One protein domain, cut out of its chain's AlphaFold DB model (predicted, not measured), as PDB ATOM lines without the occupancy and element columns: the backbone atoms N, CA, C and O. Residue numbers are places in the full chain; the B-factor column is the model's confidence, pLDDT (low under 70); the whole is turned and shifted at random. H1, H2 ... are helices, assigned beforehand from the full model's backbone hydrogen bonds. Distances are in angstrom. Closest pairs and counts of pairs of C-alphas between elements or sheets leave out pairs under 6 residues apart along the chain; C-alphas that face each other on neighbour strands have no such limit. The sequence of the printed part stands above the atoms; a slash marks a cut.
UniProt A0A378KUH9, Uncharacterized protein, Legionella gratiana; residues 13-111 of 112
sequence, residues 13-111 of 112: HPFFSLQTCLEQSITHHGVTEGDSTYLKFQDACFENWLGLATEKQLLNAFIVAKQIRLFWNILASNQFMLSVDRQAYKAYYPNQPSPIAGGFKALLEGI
ATOM      1  N   HIS A  13     -40.100 -24.472 -58.070       72.88
ATOM      2  CA  HIS A  13     -40.175 -25.932 -58.071       72.88
ATOM      3  C   HIS A  13     -41.609 -26.426 -57.813       72.88
ATOM      4  O   HIS A  13     -42.184 -26.053 -56.791       72.88
ATOM      5  N   PRO A  14     -42.179 -27.339 -58.625       79.88
ATOM      6  CA  PRO A  14     -43.564 -27.804 -58.451       79.88
ATOM      7  C   PRO A  14     -43.842 -28.383 -57.052       79.88
ATOM      8  O   PRO A  14     -44.890 -28.126 -56.462       79.88
ATOM      9  N   PHE A  15     -42.875 -29.100 -56.465       87.94
ATOM     10  CA  PHE A  15     -43.001 -29.597 -55.087       87.94
ATOM     11  C   PHE A  15     -42.927 -28.508 -54.007       87.94
ATOM     12  O   PHE A  15     -43.514 -28.699 -52.948       87.94
ATOM     13  N   PHE A  16     -42.274 -27.366 -54.247       85.75
ATOM     14  CA  PHE A  16     -42.300 -26.247 -53.293       85.75
ATOM     15  C   PHE A  16     -43.676 -25.587 -53.277       85.75
ATOM     16  O   PHE A  16     -44.194 -25.245 -52.211       85.75
ATOM     17  N   SER A  17     -44.288 -25.459 -54.452       83.88
ATOM     18  CA  SER A  17     -45.652 -24.967 -54.615       83.88
ATOM     19  C   SER A  17     -46.643 -25.892 -53.896       83.88
ATOM     20  O   SER A  17     -47.423 -25.436 -53.061       83.88
ATOM     21  N   LEU A  18     -46.536 -27.212 -54.111       89.06
ATOM     22  CA  LEU A  18     -47.330 -28.208 -53.382       89.06
ATOM     23  C   LEU A  18     -47.114 -28.120 -51.861       89.06
ATOM     24  O   LEU A  18     -48.085 -28.098 -51.115       89.06
ATOM     25  N   GLN A  19     -45.871 -28.028 -51.384       88.31
ATOM     26  CA  GLN A  19     -45.584 -27.912 -49.945       88.31
ATOM     27  C   GLN A  19     -46.220 -26.681 -49.323       88.31
ATOM     28  O   GLN A  19     -46.812 -26.770 -48.253       88.31
ATOM     29  N   THR A  20     -46.145 -25.549 -50.016       84.88
ATOM     30  CA  THR A  20     -46.779 -24.307 -49.575       84.88
ATOM     31  C   THR A  20     -48.293 -24.485 -49.484       84.88
ATOM     32  O   THR A  20     -48.884 -24.147 -48.465       84.88
ATOM     33  N   CYS A  21     -48.919 -25.099 -50.493       87.00
ATOM     34  CA  CYS A  21     -50.346 -25.429 -50.464       87.00
ATOM     35  C   CYS A  21     -50.731 -26.271 -49.239       87.00
ATOM     36  O   CYS A  21     -51.688 -25.955 -48.528       87.00
ATOM     37  N   LEU A  22     -49.970 -27.338 -48.988       90.12
ATOM     38  CA  LEU A  22     -50.233 -28.284 -47.908       90.12
ATOM     39  C   LEU A  22     -50.054 -27.629 -46.536       90.12
ATOM     40  O   LEU A  22     -50.913 -27.777 -45.674       90.12
ATOM     41  N   GLU A  23     -49.002 -26.835 -46.346       87.12
ATOM     42  CA  GLU A  23     -48.782 -26.091 -45.103       87.12
ATOM     43  C   GLU A  23     -49.883 -25.073 -44.830       87.12
ATOM     44  O   GLU A  23     -50.408 -25.031 -43.721       87.12
ATOM     45  N   GLN A  24     -50.295 -24.298 -45.836       86.94
ATOM     46  CA  GLN A  24     -51.406 -23.357 -45.680       86.94
ATOM     47  C   GLN A  24     -52.714 -24.086 -45.355       86.94
ATOM     48  O   GLN A  24     -53.501 -23.619 -44.533       86.94
ATOM     49  N   SER A  25     -52.923 -25.267 -45.939       89.12
ATOM     50  CA  SER A  25     -54.075 -26.119 -45.634       89.12
ATOM     51  C   SER A  25     -54.054 -26.623 -44.188       89.12
ATOM     52  O   SER A  25     -55.089 -26.614 -43.520       89.12
ATOM     53  N   ILE A  26     -52.883 -26.998 -43.670       90.44
ATOM     54  CA  ILE A  26     -52.711 -27.393 -42.268       90.44
ATOM     55  C   ILE A  26     -52.964 -26.193 -41.344       90.44
ATOM     56  O   ILE A  26     -53.781 -26.271 -40.429       90.44
ATOM     57  N   THR A  27     -52.313 -25.057 -41.606       87.25
ATOM     58  CA  THR A  27     -52.364 -23.869 -40.742       87.25
ATOM     59  C   THR A  27     -53.738 -23.202 -40.713       87.25
ATOM     60  O   THR A  27     -54.176 -22.766 -39.650       87.25
ATOM     61  N   HIS A  28     -54.427 -23.106 -41.852       87.75
ATOM     62  CA  HIS A  28     -55.645 -22.298 -41.975       87.75
ATOM     63  C   HIS A  28     -56.930 -23.111 -42.122       87.75
ATOM     64  O   HIS A  28     -58.019 -22.565 -41.936       87.75
ATOM     65  N   HIS A  29     -56.830 -24.398 -42.459       87.00
ATOM     66  CA  HIS A  29     -57.995 -25.227 -42.771       87.00
ATOM     67  C   HIS A  29     -58.071 -26.521 -41.953       87.00
ATOM     68  O   HIS A  29     -58.990 -27.307 -42.168       87.00
ATOM     69  N   GLY A  30     -57.159 -26.724 -40.995       88.38
ATOM     70  CA  GLY A  30     -57.194 -27.867 -40.079       88.38
ATOM     71  C   GLY A  30     -56.952 -29.214 -40.758       88.38
ATOM     72  O   GLY A  30     -57.300 -30.242 -40.186       88.38
ATOM     73  N   VAL A  31     -56.385 -29.210 -41.969       92.69
ATOM     74  CA  VAL A  31     -55.988 -30.433 -42.672       92.69
ATOM     75  C   VAL A  31     -54.815 -31.076 -41.931       92.69
ATOM     76  O   VAL A  31     -53.940 -30.376 -41.426       92.69
ATOM     77  N   THR A  32     -54.764 -32.401 -41.882       92.12
ATOM     78  CA  THR A  32     -53.626 -33.163 -41.348       92.12
ATOM     79  C   THR A  32     -52.953 -33.996 -42.438       92.12
ATOM     80  O   THR A  32     -53.571 -34.296 -43.458       92.12
ATOM     81  N   GLU A  33     -51.689 -34.398 -42.247       86.88
ATOM     82  CA  GLU A  33     -50.956 -35.212 -43.241       86.88
ATOM     83  C   GLU A  33     -51.624 -36.581 -43.510       86.88
ATOM     84  O   GLU A  33     -51.409 -37.175 -44.563       86.88
ATOM     85  N   GLY A  34     -52.463 -37.073 -42.589       88.81
ATOM     86  CA  GLY A  34     -53.236 -38.309 -42.756       88.81
ATOM     87  C   GLY A  34     -54.605 -38.121 -43.415       88.81
ATOM     88  O   GLY A  34     -55.291 -39.106 -43.692       88.81
ATOM     89  N   ASP A  35     -55.033 -36.882 -43.661       92.88
ATOM     90  CA  ASP A  35     -56.355 -36.621 -44.213       92.88
ATOM     91  C   ASP A  35     -56.422 -36.989 -45.693       92.88
ATOM     92  O   ASP A  35     -55.534 -36.681 -46.489       92.88
ATOM     93  N   SER A  36     -57.570 -37.525 -46.111       94.12
ATOM     94  CA  SER A  36     -57.832 -37.778 -47.534       94.12
ATOM     95  C   SER A  36     -57.676 -36.525 -48.409       94.12
ATOM     96  O   SER A  36     -57.307 -36.632 -49.573       94.12
ATOM     97  N   THR A  37     -57.933 -35.331 -47.865       91.69
ATOM     98  CA  THR A  37     -57.735 -34.056 -48.568       91.69
ATOM     99  C   THR A  37     -56.257 -33.781 -48.842       91.69
ATOM    100  O   THR A  37     -55.920 -33.330 -49.933       91.69
ATOM    101  N   TYR A  38     -55.378 -34.082 -47.883       93.88
ATOM    102  CA  TYR A  38     -53.932 -33.938 -48.044       93.88
ATOM    103  C   TYR A  38     -53.418 -34.861 -49.152       93.88
ATOM    104  O   TYR A  38     -52.741 -34.403 -50.074       93.88
ATOM    105  N   LEU A  39     -53.821 -36.136 -49.107       93.56
ATOM    106  CA  LEU A  39     -53.449 -37.133 -50.113       93.56
ATOM    107  C   LEU A  39     -53.940 -36.732 -51.509       93.56
ATOM    108  O   LEU A  39     -53.158 -36.726 -52.449       93.56
ATOM    109  N   LYS A  40     -55.183 -36.247 -51.634       93.50
ATOM    110  CA  LYS A  40     -55.721 -35.756 -52.916       93.50
ATOM    111  C   LYS A  40     -54.896 -34.620 -53.523       93.50
ATOM    112  O   LYS A  40     -54.754 -34.571 -54.741       93.50
ATOM    113  N   PHE A  41     -54.372 -33.701 -52.710       91.19
ATOM    114  CA  PHE A  41     -53.494 -32.642 -53.216       91.19
ATOM    115  C   PHE A  41     -52.147 -33.190 -53.695       91.19
ATOM    116  O   PHE A  41     -51.642 -32.734 -54.723       91.19
ATOM    117  N   GLN A  42     -51.575 -34.165 -52.982       92.62
ATOM    118  CA  GLN A  42     -50.366 -34.864 -53.420       92.62
ATOM    119  C   GLN A  42     -50.591 -35.614 -54.734       92.62
ATOM    120  O   GLN A  42     -49.858 -35.381 -55.695       92.62
ATOM    121  N   ASP A  43     -51.636 -36.435 -54.800       92.94
ATOM    122  CA  ASP A  43     -51.956 -37.271 -55.958       92.94
ATOM    123  C   ASP A  43     -52.195 -36.416 -57.206       92.94
ATOM    124  O   ASP A  43     -51.588 -36.657 -58.249       92.94
ATOM    125  N   ALA A  44     -52.997 -35.351 -57.087       91.75
ATOM    126  CA  ALA A  44     -53.264 -34.431 -58.192       91.75
ATOM    127  C   ALA A  44     -51.993 -33.718 -58.687       91.75
ATOM    128  O   ALA A  44     -51.851 -33.423 -59.876       91.75
ATOM    129  N   CYS A  45     -51.045 -33.435 -57.789       90.94
ATOM    130  CA  CYS A  45     -49.752 -32.899 -58.193       90.94
ATOM    131  C   CYS A  45     -48.927 -33.952 -58.940       90.94
ATOM    132  O   CYS A  45     -48.353 -33.631 -59.980       90.94
ATOM    133  N   PHE A  46     -48.877 -35.189 -58.438       93.62
ATOM    134  CA  PHE A  46     -48.058 -36.278 -58.975       93.62
ATOM    135  C   PHE A  46     -48.564 -36.832 -60.304       93.62
ATOM    136  O   PHE A  46     -47.738 -37.222 -61.126       93.62
ATOM    137  N   GLU A  47     -49.873 -36.809 -60.550       94.00
ATOM    138  CA  GLU A  47     -50.511 -37.344 -61.760       94.00
ATOM    139  C   GLU A  47     -49.830 -36.860 -63.051       94.00
ATOM    140  O   GLU A  47     -49.511 -37.657 -63.934       94.00
ATOM    141  N   ASN A  48     -49.483 -35.570 -63.111       88.94
ATOM    142  CA  ASN A  48     -48.834 -34.951 -64.273       88.94
ATOM    143  C   ASN A  48     -47.394 -35.437 -64.531       88.94
ATOM    144  O   ASN A  48     -46.835 -35.172 -65.595       88.94
ATOM    145  N   TRP A  49     -46.784 -36.142 -63.579       92.31
ATOM    146  CA  TRP A  49     -45.390 -36.586 -63.632       92.31
ATOM    147  C   TRP A  49     -45.242 -38.107 -63.712       92.31
ATOM    148  O   TRP A  49     -44.125 -38.595 -63.891       92.31
ATOM    149  N   LEU A  50     -46.342 -38.864 -63.638       94.00
ATOM    150  CA  LEU A  50     -46.317 -40.332 -63.677       94.00
ATOM    151  C   LEU A  50     -45.786 -40.897 -65.006       94.00
ATOM    152  O   LEU A  50     -45.291 -42.020 -65.046       94.00
ATOM    153  N   GLY A  51     -45.828 -40.112 -66.088       95.56
ATOM    154  CA  GLY A  51     -45.188 -40.466 -67.359       95.56
ATOM    155  C   GLY A  51     -43.655 -40.353 -67.353       95.56
ATOM    156  O   GLY A  51     -43.007 -40.870 -68.259       95.56
ATOM    157  N   LEU A  52     -43.071 -39.681 -66.354       94.19
ATOM    158  CA  LEU A  52     -41.630 -39.411 -66.251       94.19
ATOM    159  C   LEU A  52     -40.965 -40.150 -65.083       94.19
ATOM    160  O   LEU A  52     -39.775 -40.454 -65.151       94.19
ATOM    161  N   ALA A  53     -41.705 -40.430 -64.010       95.19
ATOM    162  CA  ALA A  53     -41.199 -41.120 -62.833       95.19
ATOM    163  C   ALA A  53     -42.303 -41.937 -62.151       95.19
ATOM    164  O   ALA A  53     -43.485 -41.625 -62.244       95.19
ATOM    165  N   THR A  54     -41.907 -42.979 -61.423       96.12
ATOM    166  CA  THR A  54     -42.840 -43.754 -60.592       96.12
ATOM    167  C   THR A  54     -43.341 -42.922 -59.411       96.12
ATOM    168  O   THR A  54     -42.620 -42.068 -58.897       96.12
ATOM    169  N   GLU A  55     -44.535 -43.229 -58.906       94.31
ATOM    170  CA  GLU A  55     -45.105 -42.581 -57.715       94.31
ATOM    171  C   GLU A  55     -44.131 -42.587 -56.525       94.31
ATOM    172  O   GLU A  55     -43.904 -41.562 -55.888       94.31
ATOM    173  N   LYS A  56     -43.443 -43.712 -56.293       95.31
ATOM    174  CA  LYS A  56     -42.407 -43.823 -55.256       95.31
ATOM    175  C   LYS A  56     -41.260 -42.827 -55.459       95.31
ATOM    176  O   LYS A  56     -40.754 -42.260 -54.492       95.31
ATOM    177  N   GLN A  57     -40.815 -42.627 -56.699       95.81
ATOM    178  CA  GLN A  57     -39.770 -41.648 -57.012       95.81
ATOM    179  C   GLN A  57     -40.264 -40.214 -56.808       95.81
ATOM    180  O   GLN A  57     -39.514 -39.401 -56.272       95.81
ATOM    181  N   LEU A  58     -41.512 -39.913 -57.176       95.12
ATOM    182  CA  LEU A  58     -42.126 -38.603 -56.952       95.12
ATOM    183  C   LEU A  58     -42.289 -38.305 -55.460       95.12
ATOM    184  O   LEU A  58     -41.927 -37.218 -55.018       95.12
ATOM    185  N   LEU A  59     -42.725 -39.287 -54.669       93.88
ATOM    186  CA  LEU A  59     -42.817 -39.167 -53.217       93.88
ATOM    187  C   LEU A  59     -41.444 -38.903 -52.588       93.88
ATOM    188  O   LEU A  59     -41.298 -37.992 -51.775       93.88
ATOM    189  N   ASN A  60     -40.415 -39.643 -53.007       94.75
ATOM    190  CA  ASN A  60     -39.047 -39.400 -52.551       94.75
ATOM    191  C   ASN A  60     -38.568 -37.992 -52.930       94.75
ATOM    192  O   ASN A  60     -38.002 -37.290 -52.094       94.75
ATOM    193  N   ALA A  61     -38.815 -37.555 -54.165       92.62
ATOM    194  CA  ALA A  61     -38.439 -36.222 -54.620       92.62
ATOM    195  C   ALA A  61     -39.190 -35.118 -53.857       92.62
ATOM    196  O   ALA A  61     -38.597 -34.095 -53.519       92.62
ATOM    197  N   PHE A  62     -40.460 -35.339 -53.518       92.12
ATOM    198  CA  PHE A  62     -41.245 -34.453 -52.666       92.12
ATOM    199  C   PHE A  62     -40.666 -34.352 -51.247       92.12
ATOM    200  O   PHE A  62     -40.534 -33.247 -50.721       92.12
ATOM    201  N   ILE A  63     -40.264 -35.474 -50.640       91.31
ATOM    202  CA  ILE A  63     -39.614 -35.494 -49.317       91.31
ATOM    203  C   ILE A  63     -38.284 -34.731 -49.360       91.31
ATOM    204  O   ILE A  63     -38.037 -33.872 -48.514       91.31
ATOM    205  N   VAL A  64     -37.455 -34.979 -50.377       91.94
ATOM    206  CA  VAL A  64     -36.184 -34.262 -50.579       91.94
ATOM    207  C   VAL A  64     -36.432 -32.766 -50.764       91.94
ATOM    208  O   VAL A  64     -35.785 -31.943 -50.119       91.94
ATOM    209  N   ALA A  65     -37.415 -32.390 -51.583       89.88
ATOM    210  CA  ALA A  65     -37.802 -30.997 -51.753       89.88
ATOM    211  C   ALA A  65     -38.212 -30.358 -50.414       89.88
ATOM    212  O   ALA A  65     -37.861 -29.208 -50.176       89.88
ATOM    213  N   LYS A  66     -38.880 -31.098 -49.511       87.12
ATOM    214  CA  LYS A  66     -39.330 -30.581 -48.199       87.12
ATOM    215  C   LYS A  66     -38.130 -30.169 -47.358       87.12
ATOM    216  O   LYS A  66     -38.136 -29.100 -46.755       87.12
ATOM    217  N   GLN A  67     -37.072 -30.976 -47.397       87.12
ATOM    218  CA  GLN A  67     -35.809 -30.683 -46.724       87.12
ATOM    219  C   GLN A  67     -35.087 -29.495 -47.368       87.12
ATOM    220  O   GLN A  67     -34.706 -28.562 -46.666       87.12
ATOM    221  N   ILE A  68     -34.942 -29.482 -48.700       87.44
ATOM    222  CA  ILE A  68     -34.271 -28.386 -49.423       87.44
ATOM    223  C   ILE A  68     -34.984 -27.052 -49.172       87.44
ATOM    224  O   ILE A  68     -34.327 -26.023 -49.000       87.44
ATOM    225  N   ARG A  69     -36.319 -27.058 -49.094       85.12
ATOM    226  CA  ARG A  69     -37.112 -25.849 -48.859       85.12
ATOM    227  C   ARG A  69     -36.775 -25.181 -47.526       85.12
ATOM    228  O   ARG A  69     -36.786 -23.957 -47.463       85.12
ATOM    229  N   LEU A  70     -36.411 -25.937 -46.487       84.56
ATOM    230  CA  LEU A  70     -35.981 -25.363 -45.203       84.56
ATOM    231  C   LEU A  70     -34.720 -24.504 -45.369       84.56
ATOM    232  O   LEU A  70     -34.678 -23.370 -44.892       84.56
ATOM    233  N   PHE A  71     -33.726 -25.001 -46.110       87.25
ATOM    234  CA  PHE A  71     -32.522 -24.233 -46.432       87.25
ATOM    235  C   PHE A  71     -32.851 -23.013 -47.290       87.25
ATOM    236  O   PHE A  71     -32.387 -21.908 -47.003       87.25
ATOM    237  N   TRP A  72     -33.679 -23.203 -48.320       85.44
ATOM    238  CA  TRP A  72     -34.088 -22.117 -49.205       85.44
ATOM    239  C   TRP A  72     -34.811 -21.001 -48.439       85.44
ATOM    240  O   TRP A  72     -34.457 -19.839 -48.606       85.44
ATOM    241  N   ASN A  73     -35.733 -21.336 -47.531       82.56
ATOM    242  CA  ASN A  73     -36.464 -20.367 -46.710       82.56
ATOM    243  C   ASN A  73     -35.522 -19.518 -45.844       82.56
ATOM    244  O   ASN A  73     -35.703 -18.303 -45.743       82.56
ATOM    245  N   ILE A  74     -34.500 -20.132 -45.238       87.62
ATOM    246  CA  ILE A  74     -33.494 -19.422 -44.434       87.62
ATOM    247  C   ILE A  74     -32.697 -18.452 -45.314       87.62
ATOM    248  O   ILE A  74     -32.535 -17.282 -44.956       87.62
ATOM    249  N   LEU A  75     -32.221 -18.919 -46.471       87.81
ATOM    250  CA  LEU A  75     -31.434 -18.107 -47.402       87.81
ATOM    251  C   LEU A  75     -32.253 -16.948 -47.980       87.81
ATOM    252  O   LEU A  75     -31.775 -15.816 -47.981       87.81
ATOM    253  N   ALA A  76     -33.490 -17.210 -48.406       84.94
ATOM    254  CA  ALA A  76     -34.413 -16.201 -48.914       84.94
ATOM    255  C   ALA A  76     -34.727 -15.148 -47.843       84.94
ATOM    256  O   ALA A  76     -34.638 -13.951 -48.107       84.94
ATOM    257  N   SER A  77     -34.986 -15.577 -46.604       84.12
ATOM    258  CA  SER A  77     -35.221 -14.668 -45.475       84.12
ATOM    259  C   SER A  77     -33.997 -13.797 -45.171       84.12
ATOM    260  O   SER A  77     -34.129 -12.603 -44.903       84.12
ATOM    261  N   ASN A  78     -32.791 -14.370 -45.242       87.50
ATOM    262  CA  ASN A  78     -31.550 -13.619 -45.069       87.50
ATOM    263  C   ASN A  78     -31.330 -12.610 -46.205       87.50
ATOM    264  O   ASN A  78     -31.011 -11.453 -45.941       87.50
ATOM    265  N   GLN A  79     -31.547 -13.019 -47.456       87.06
ATOM    266  CA  GLN A  79     -31.447 -12.132 -48.613       87.06
ATOM    267  C   GLN A  79     -32.444 -10.974 -48.515       87.06
ATOM    268  O   GLN A  79     -32.071  -9.825 -48.758       87.06
ATOM    269  N   PHE A  80     -33.685 -11.254 -48.113       85.12
ATOM    270  CA  PHE A  80     -34.704 -10.236 -47.886       85.12
ATOM    271  C   PHE A  80     -34.249  -9.227 -46.828       85.12
ATOM    272  O   PHE A  80     -34.218  -8.034 -47.109       85.12
ATOM    273  N   MET A  81     -33.786  -9.693 -45.662       85.94
ATOM    274  CA  MET A  81     -33.261  -8.829 -44.595       85.94
ATOM    275  C   MET A  81     -32.104  -7.931 -45.069       85.94
ATOM    276  O   MET A  81     -31.994  -6.789 -44.625       85.94
ATOM    277  N   LEU A  82     -31.232  -8.431 -45.951       87.31
ATOM    278  CA  LEU A  82     -30.121  -7.657 -46.518       87.31
ATOM    279  C   LEU A  82     -30.565  -6.639 -47.579       87.31
ATOM    280  O   LEU A  82     -29.831  -5.689 -47.839       87.31
ATOM    281  N   SER A  83     -31.737  -6.838 -48.181       89.25
ATOM    282  CA  SER A  83     -32.243  -6.036 -49.303       89.25
ATOM    283  C   SER A  83     -33.221  -4.936 -48.876       89.25
ATOM    284  O   SER A  83     -33.604  -4.109 -49.700       89.25
ATOM    285  N   VAL A  84     -33.630  -4.911 -47.606       86.88
ATOM    286  CA  VAL A  84     -34.577  -3.929 -47.056       86.88
ATOM    287  C   VAL A  84     -33.918  -3.028 -46.014       86.88
ATOM    288  O   VAL A  84     -32.876  -3.355 -45.440       86.88
ATOM    289  N   ASP A  85     -34.546  -1.886 -45.728       91.81
ATOM    290  CA  ASP A  85     -34.103  -1.039 -44.626       91.81
ATOM    291  C   ASP A  85     -34.202  -1.787 -43.284       91.81
ATOM    292  O   ASP A  85     -35.247  -2.326 -42.905       91.81
ATOM    293  N   ARG A  86     -33.093  -1.807 -42.537       85.94
ATOM    294  CA  ARG A  86     -32.996  -2.579 -41.292       85.94
ATOM    295  C   ARG A  86     -33.837  -2.001 -40.158       85.94
ATOM    296  O   ARG A  86     -34.229  -2.765 -39.276       85.94
ATOM    297  N   GLN A  87     -34.084  -0.692 -40.130       87.88
ATOM    298  CA  GLN A  87     -34.926  -0.090 -39.096       87.88
ATOM    299  C   GLN A  87     -36.397  -0.419 -39.354       87.88
ATOM    300  O   GLN A  87     -37.079  -0.873 -38.437       87.88
ATOM    301  N   ALA A  88     -36.847  -0.307 -40.605       87.00
ATOM    302  CA  ALA A  88     -38.176  -0.716 -41.039       87.00
ATOM    303  C   ALA A  88     -38.421  -2.214 -40.791       87.00
ATOM    304  O   ALA A  88     -39.443  -2.579 -40.215       87.00
ATOM    305  N   TYR A  89     -37.454  -3.077 -41.125       83.75
ATOM    306  CA  TYR A  89     -37.541  -4.516 -40.856       83.75
ATOM    307  C   TYR A  89     -37.722  -4.817 -39.361       83.75
ATOM    308  O   TYR A  89     -38.616  -5.568 -38.972       83.75
ATOM    309  N   LYS A  90     -36.910  -4.193 -38.495       83.25
ATOM    310  CA  LYS A  90     -37.025  -4.360 -37.036       83.25
ATOM    311  C   LYS A  90     -38.352  -3.832 -36.486       83.25
ATOM    312  O   LYS A  90     -38.903  -4.442 -35.577       83.25
ATOM    313  N   ALA A  91     -38.861  -2.727 -37.030       85.75
ATOM    314  CA  ALA A  91     -40.145  -2.153 -36.636       85.75
ATOM    315  C   ALA A  91     -41.347  -3.000 -37.088       85.75
ATOM    316  O   ALA A  91     -42.383  -2.962 -36.429       85.75
ATOM    317  N   TYR A  92     -41.211  -3.766 -38.176       80.94
ATOM    318  CA  TYR A  92     -42.232  -4.700 -38.661       80.94
ATOM    319  C   TYR A  92     -42.265  -6.019 -37.867       80.94
ATOM    320  O   TYR A  92     -43.340  -6.563 -37.622       80.94
ATOM    321  N   TYR A  93     -41.110  -6.496 -37.381       75.25
ATOM    322  CA  TYR A  93     -40.985  -7.716 -36.564       75.25
ATOM    323  C   TYR A  93     -40.639  -7.465 -35.074       75.25
ATOM    324  O   TYR A  93     -39.770  -8.153 -34.536       75.25
ATOM    325  N   PRO A  94     -41.280  -6.531 -34.343       69.94
ATOM    326  CA  PRO A  94     -40.828  -6.157 -33.003       69.94
ATOM    327  C   PRO A  94     -41.064  -7.265 -31.964       69.94
ATOM    328  O   PRO A  94     -40.311  -7.363 -31.003       69.94
ATOM    329  N   ASN A  95     -42.080  -8.115 -32.176       71.81
ATOM    330  CA  ASN A  95     -42.487  -9.201 -31.268       71.81
ATOM    331  C   ASN A  95     -42.737 -10.535 -31.995       71.81
ATOM    332  O   ASN A  95     -43.368 -11.436 -31.442       71.81
ATOM    333  N   GLN A  96     -42.308 -10.654 -33.251       68.69
ATOM    334  CA  GLN A  96     -42.485 -11.877 -34.030       68.69
ATOM    335  C   GLN A  96     -41.169 -12.660 -34.091       68.69
ATOM    336  O   GLN A  96     -40.099 -12.049 -34.175       68.69
ATOM    337  N   PRO A  97     -41.215 -14.005 -34.061       69.19
ATOM    338  CA  PRO A  97     -40.026 -14.810 -34.288       69.19
ATOM    339  C   PRO A  97     -39.431 -14.459 -35.656       69.19
ATOM    340  O   PRO A  97     -40.139 -14.457 -36.661       69.19
ATOM    341  N   SER A  98     -38.127 -14.173 -35.696       78.88
ATOM    342  CA  SER A  98     -37.419 -13.941 -36.959       78.88
ATOM    343  C   SER A  98     -37.622 -15.146 -37.892       78.88
ATOM    344  O   SER A  98     -37.342 -16.269 -37.456       78.88
ATOM    345  N   PRO A  99     -38.038 -14.952 -39.160       79.00
ATOM    346  CA  PRO A  99     -38.183 -16.043 -40.129       79.00
ATOM    347  C   PRO A  99     -36.914 -16.894 -40.270       79.00
ATOM    348  O   PRO A  99     -36.988 -18.111 -40.410       79.00
ATOM    349  N   ILE A 100     -35.739 -16.270 -40.127       85.44
ATOM    350  CA  ILE A 100     -34.436 -16.950 -40.117       85.44
ATOM    351  C   ILE A 100     -34.316 -17.877 -38.898       85.44
ATOM    352  O   ILE A 100     -33.966 -19.046 -39.039       85.44
ATOM    353  N   ALA A 101     -34.632 -17.377 -37.700       84.81
ATOM    354  CA  ALA A 101     -34.557 -18.164 -36.467       84.81
ATOM    355  C   ALA A 101     -35.583 -19.310 -36.457       84.81
ATOM    356  O   ALA A 101     -35.252 -20.428 -36.065       84.81
ATOM    357  N   GLY A 102     -36.805 -19.050 -36.934       84.88
ATOM    358  CA  GLY A 102     -37.841 -20.069 -37.111       84.88
ATOM    359  C   GLY A 102     -37.427 -21.148 -38.111       84.88
ATOM    360  O   GLY A 102     -37.570 -22.333 -37.820       84.88
ATOM    361  N   GLY A 103     -36.831 -20.753 -39.239       84.81
ATOM    362  CA  GLY A 103     -36.296 -21.679 -40.238       84.81
ATOM    363  C   GLY A 103     -35.192 -22.579 -39.680       84.81
ATOM    364  O   GLY A 103     -35.246 -23.792 -39.865       84.81
ATOM    365  N   PHE A 104     -34.227 -22.021 -38.938       86.69
ATOM    366  CA  PHE A 104     -33.182 -22.823 -38.288       86.69
ATOM    367  C   PHE A 104     -33.740 -23.783 -37.238       86.69
ATOM    368  O   PHE A 104     -33.285 -24.920 -37.161       86.69
ATOM    369  N   LYS A 105     -34.734 -23.358 -36.453       88.06
ATOM    370  CA  LYS A 105     -35.402 -24.241 -35.493       88.06
ATOM    371  C   LYS A 105     -36.060 -25.432 -36.200       88.06
ATOM    372  O   LYS A 105     -35.782 -26.565 -35.830       88.06
ATOM    373  N   ALA A 106     -36.851 -25.177 -37.243       84.81
ATOM    374  CA  ALA A 106     -37.502 -26.229 -38.024       84.81
ATOM    375  C   ALA A 106     -36.490 -27.173 -38.697       84.81
ATOM    376  O   ALA A 106     -36.716 -28.379 -38.771       84.81
ATOM    377  N   LEU A 107     -35.350 -26.642 -39.153       84.44
ATOM    378  CA  LEU A 107     -34.256 -27.446 -39.692       84.44
ATOM    379  C   LEU A 107     -33.671 -28.389 -38.633       84.44
ATOM    380  O   LEU A 107     -33.476 -29.564 -38.920       84.44
ATOM    381  N   LEU A 108     -33.408 -27.897 -37.420       85.62
ATOM    382  CA  LEU A 108     -32.878 -28.716 -36.327       85.62
ATOM    383  C   LEU A 108     -33.877 -29.785 -35.869       85.62
ATOM    384  O   LEU A 108     -33.480 -30.919 -35.627       85.62
ATOM    385  N   GLU A 109     -35.164 -29.440 -35.792       85.06
ATOM    386  CA  GLU A 109     -36.235 -30.375 -35.424       85.06
ATOM    387  C   GLU A 109     -36.470 -31.452 -36.496       85.06
ATOM    388  O   GLU A 109     -36.844 -32.564 -36.155       85.06
ATOM    389  N   GLY A 110     -36.225 -31.150 -37.776       71.19
ATOM    390  CA  GLY A 110     -36.376 -32.096 -38.887       71.19
ATOM    391  C   GLY A 110     -35.151 -32.973 -39.190       71.19
ATOM    392  O   GLY A 110     -35.216 -33.794 -40.103       71.19
ATOM    393  N   ILE A 111     -34.028 -32.782 -38.483       61.00
ATOM    394  CA  ILE A 111     -32.787 -33.579 -38.613       61.00
ATOM    395  C   ILE A 111     -32.746 -34.748 -37.596       61.00
ATOM    396  O   ILE A 111     -31.833 -35.577 -37.635       61.00
TER     397      ILE A 111
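AT A GLANCE: This is residues 13 to 111 of the 112 residues of an uncharacterized protein of Legionella gratiana (UniProt A0A378KUH9). One long helix, H3, is the spine of this model: a hairpin of two helices, H1 and H2, stands across its first half with one end at the spine, and H5 folds back along its second half. The small helix H4 makes the turn at the far end of H3, and residues 82 to 88 and 91 to 97 around there stick out from the rest. The printed part has 99 residues, with five named helices in the order H1, H2, H3, H4, H5 and no named strand; the class is all helix. It is loose, with a radius of gyration of the C-alphas of 16.3 A, and elongated, with spans of 50 by 28 by 24 A.

HOW THE PARTS SIT: H1, residues 14 to 29, touches H2, residues 36 to 47, with its residues 18 to 22 alone; the closest C-alphas are those of Leu 22 and Tyr 38, 6.8 A apart. The two form a helical hairpin, at a shallow tilt of 14 degrees, opposite ways. H1 also touches H3, residues 55 to 83, and is about perpendicular to it at 80 degrees. There H1 touches with its residues 15 to 19 alone and H3 with its residues 62 to 69 alone, and the closest C-alphas, those of Phe 15 and Phe 62, are 5.7 A apart. H2 and H3 are close but not clearly touching, with the C-alphas of Phe 46 and Leu 58 closest at 6.7 A. H3 has a kink of 32 degrees near residue 69. H4, residues 86 to 92, touches no helix; it is close to H3 but not clearly touching it, with the C-alphas of Met 81 and Tyr 89 closest at 7.1 A. H5, residues 99 to 109, touches residues 67 to 78 of H3, the closest C-alphas being those of Ile 74 and Ile 100, 5.1 A apart. H3 and H5 run opposite ways at a tilt of 35.4 degrees, only just steep. H5 is apart from H1, H2 and H4. In H1, H2, H4 and H5 every O i to N i+4 pair is within hydrogen-bond range; in H3 23 of 25 are.

IN THESE COORDINATES: H1 begins at C-alpha 14, (-43.564, -27.804, -58.451), and is 21.5 A long from first to last C-alpha. H2 measures 16.0 A. H3 is the longest helix, with 29 residues and 39.6 A, and its last C-alpha, 83, is at (-32.243, -6.036, -49.303). H4 measures 9.8 A. H5 measures 15.2 A and ends at C-alpha 109, (-36.235, -30.375, -35.424).

THE WHOLE: The two C-alphas farthest apart, those of Gly 51 and Gln 87, are 50.3 A apart. The printed part has no cut. The link from H3 to H4 is tight, the other three are short, and none is long. The mean pLDDT of the printed part is 87.2; residues 94, 96 to 97 and 111 are under 70.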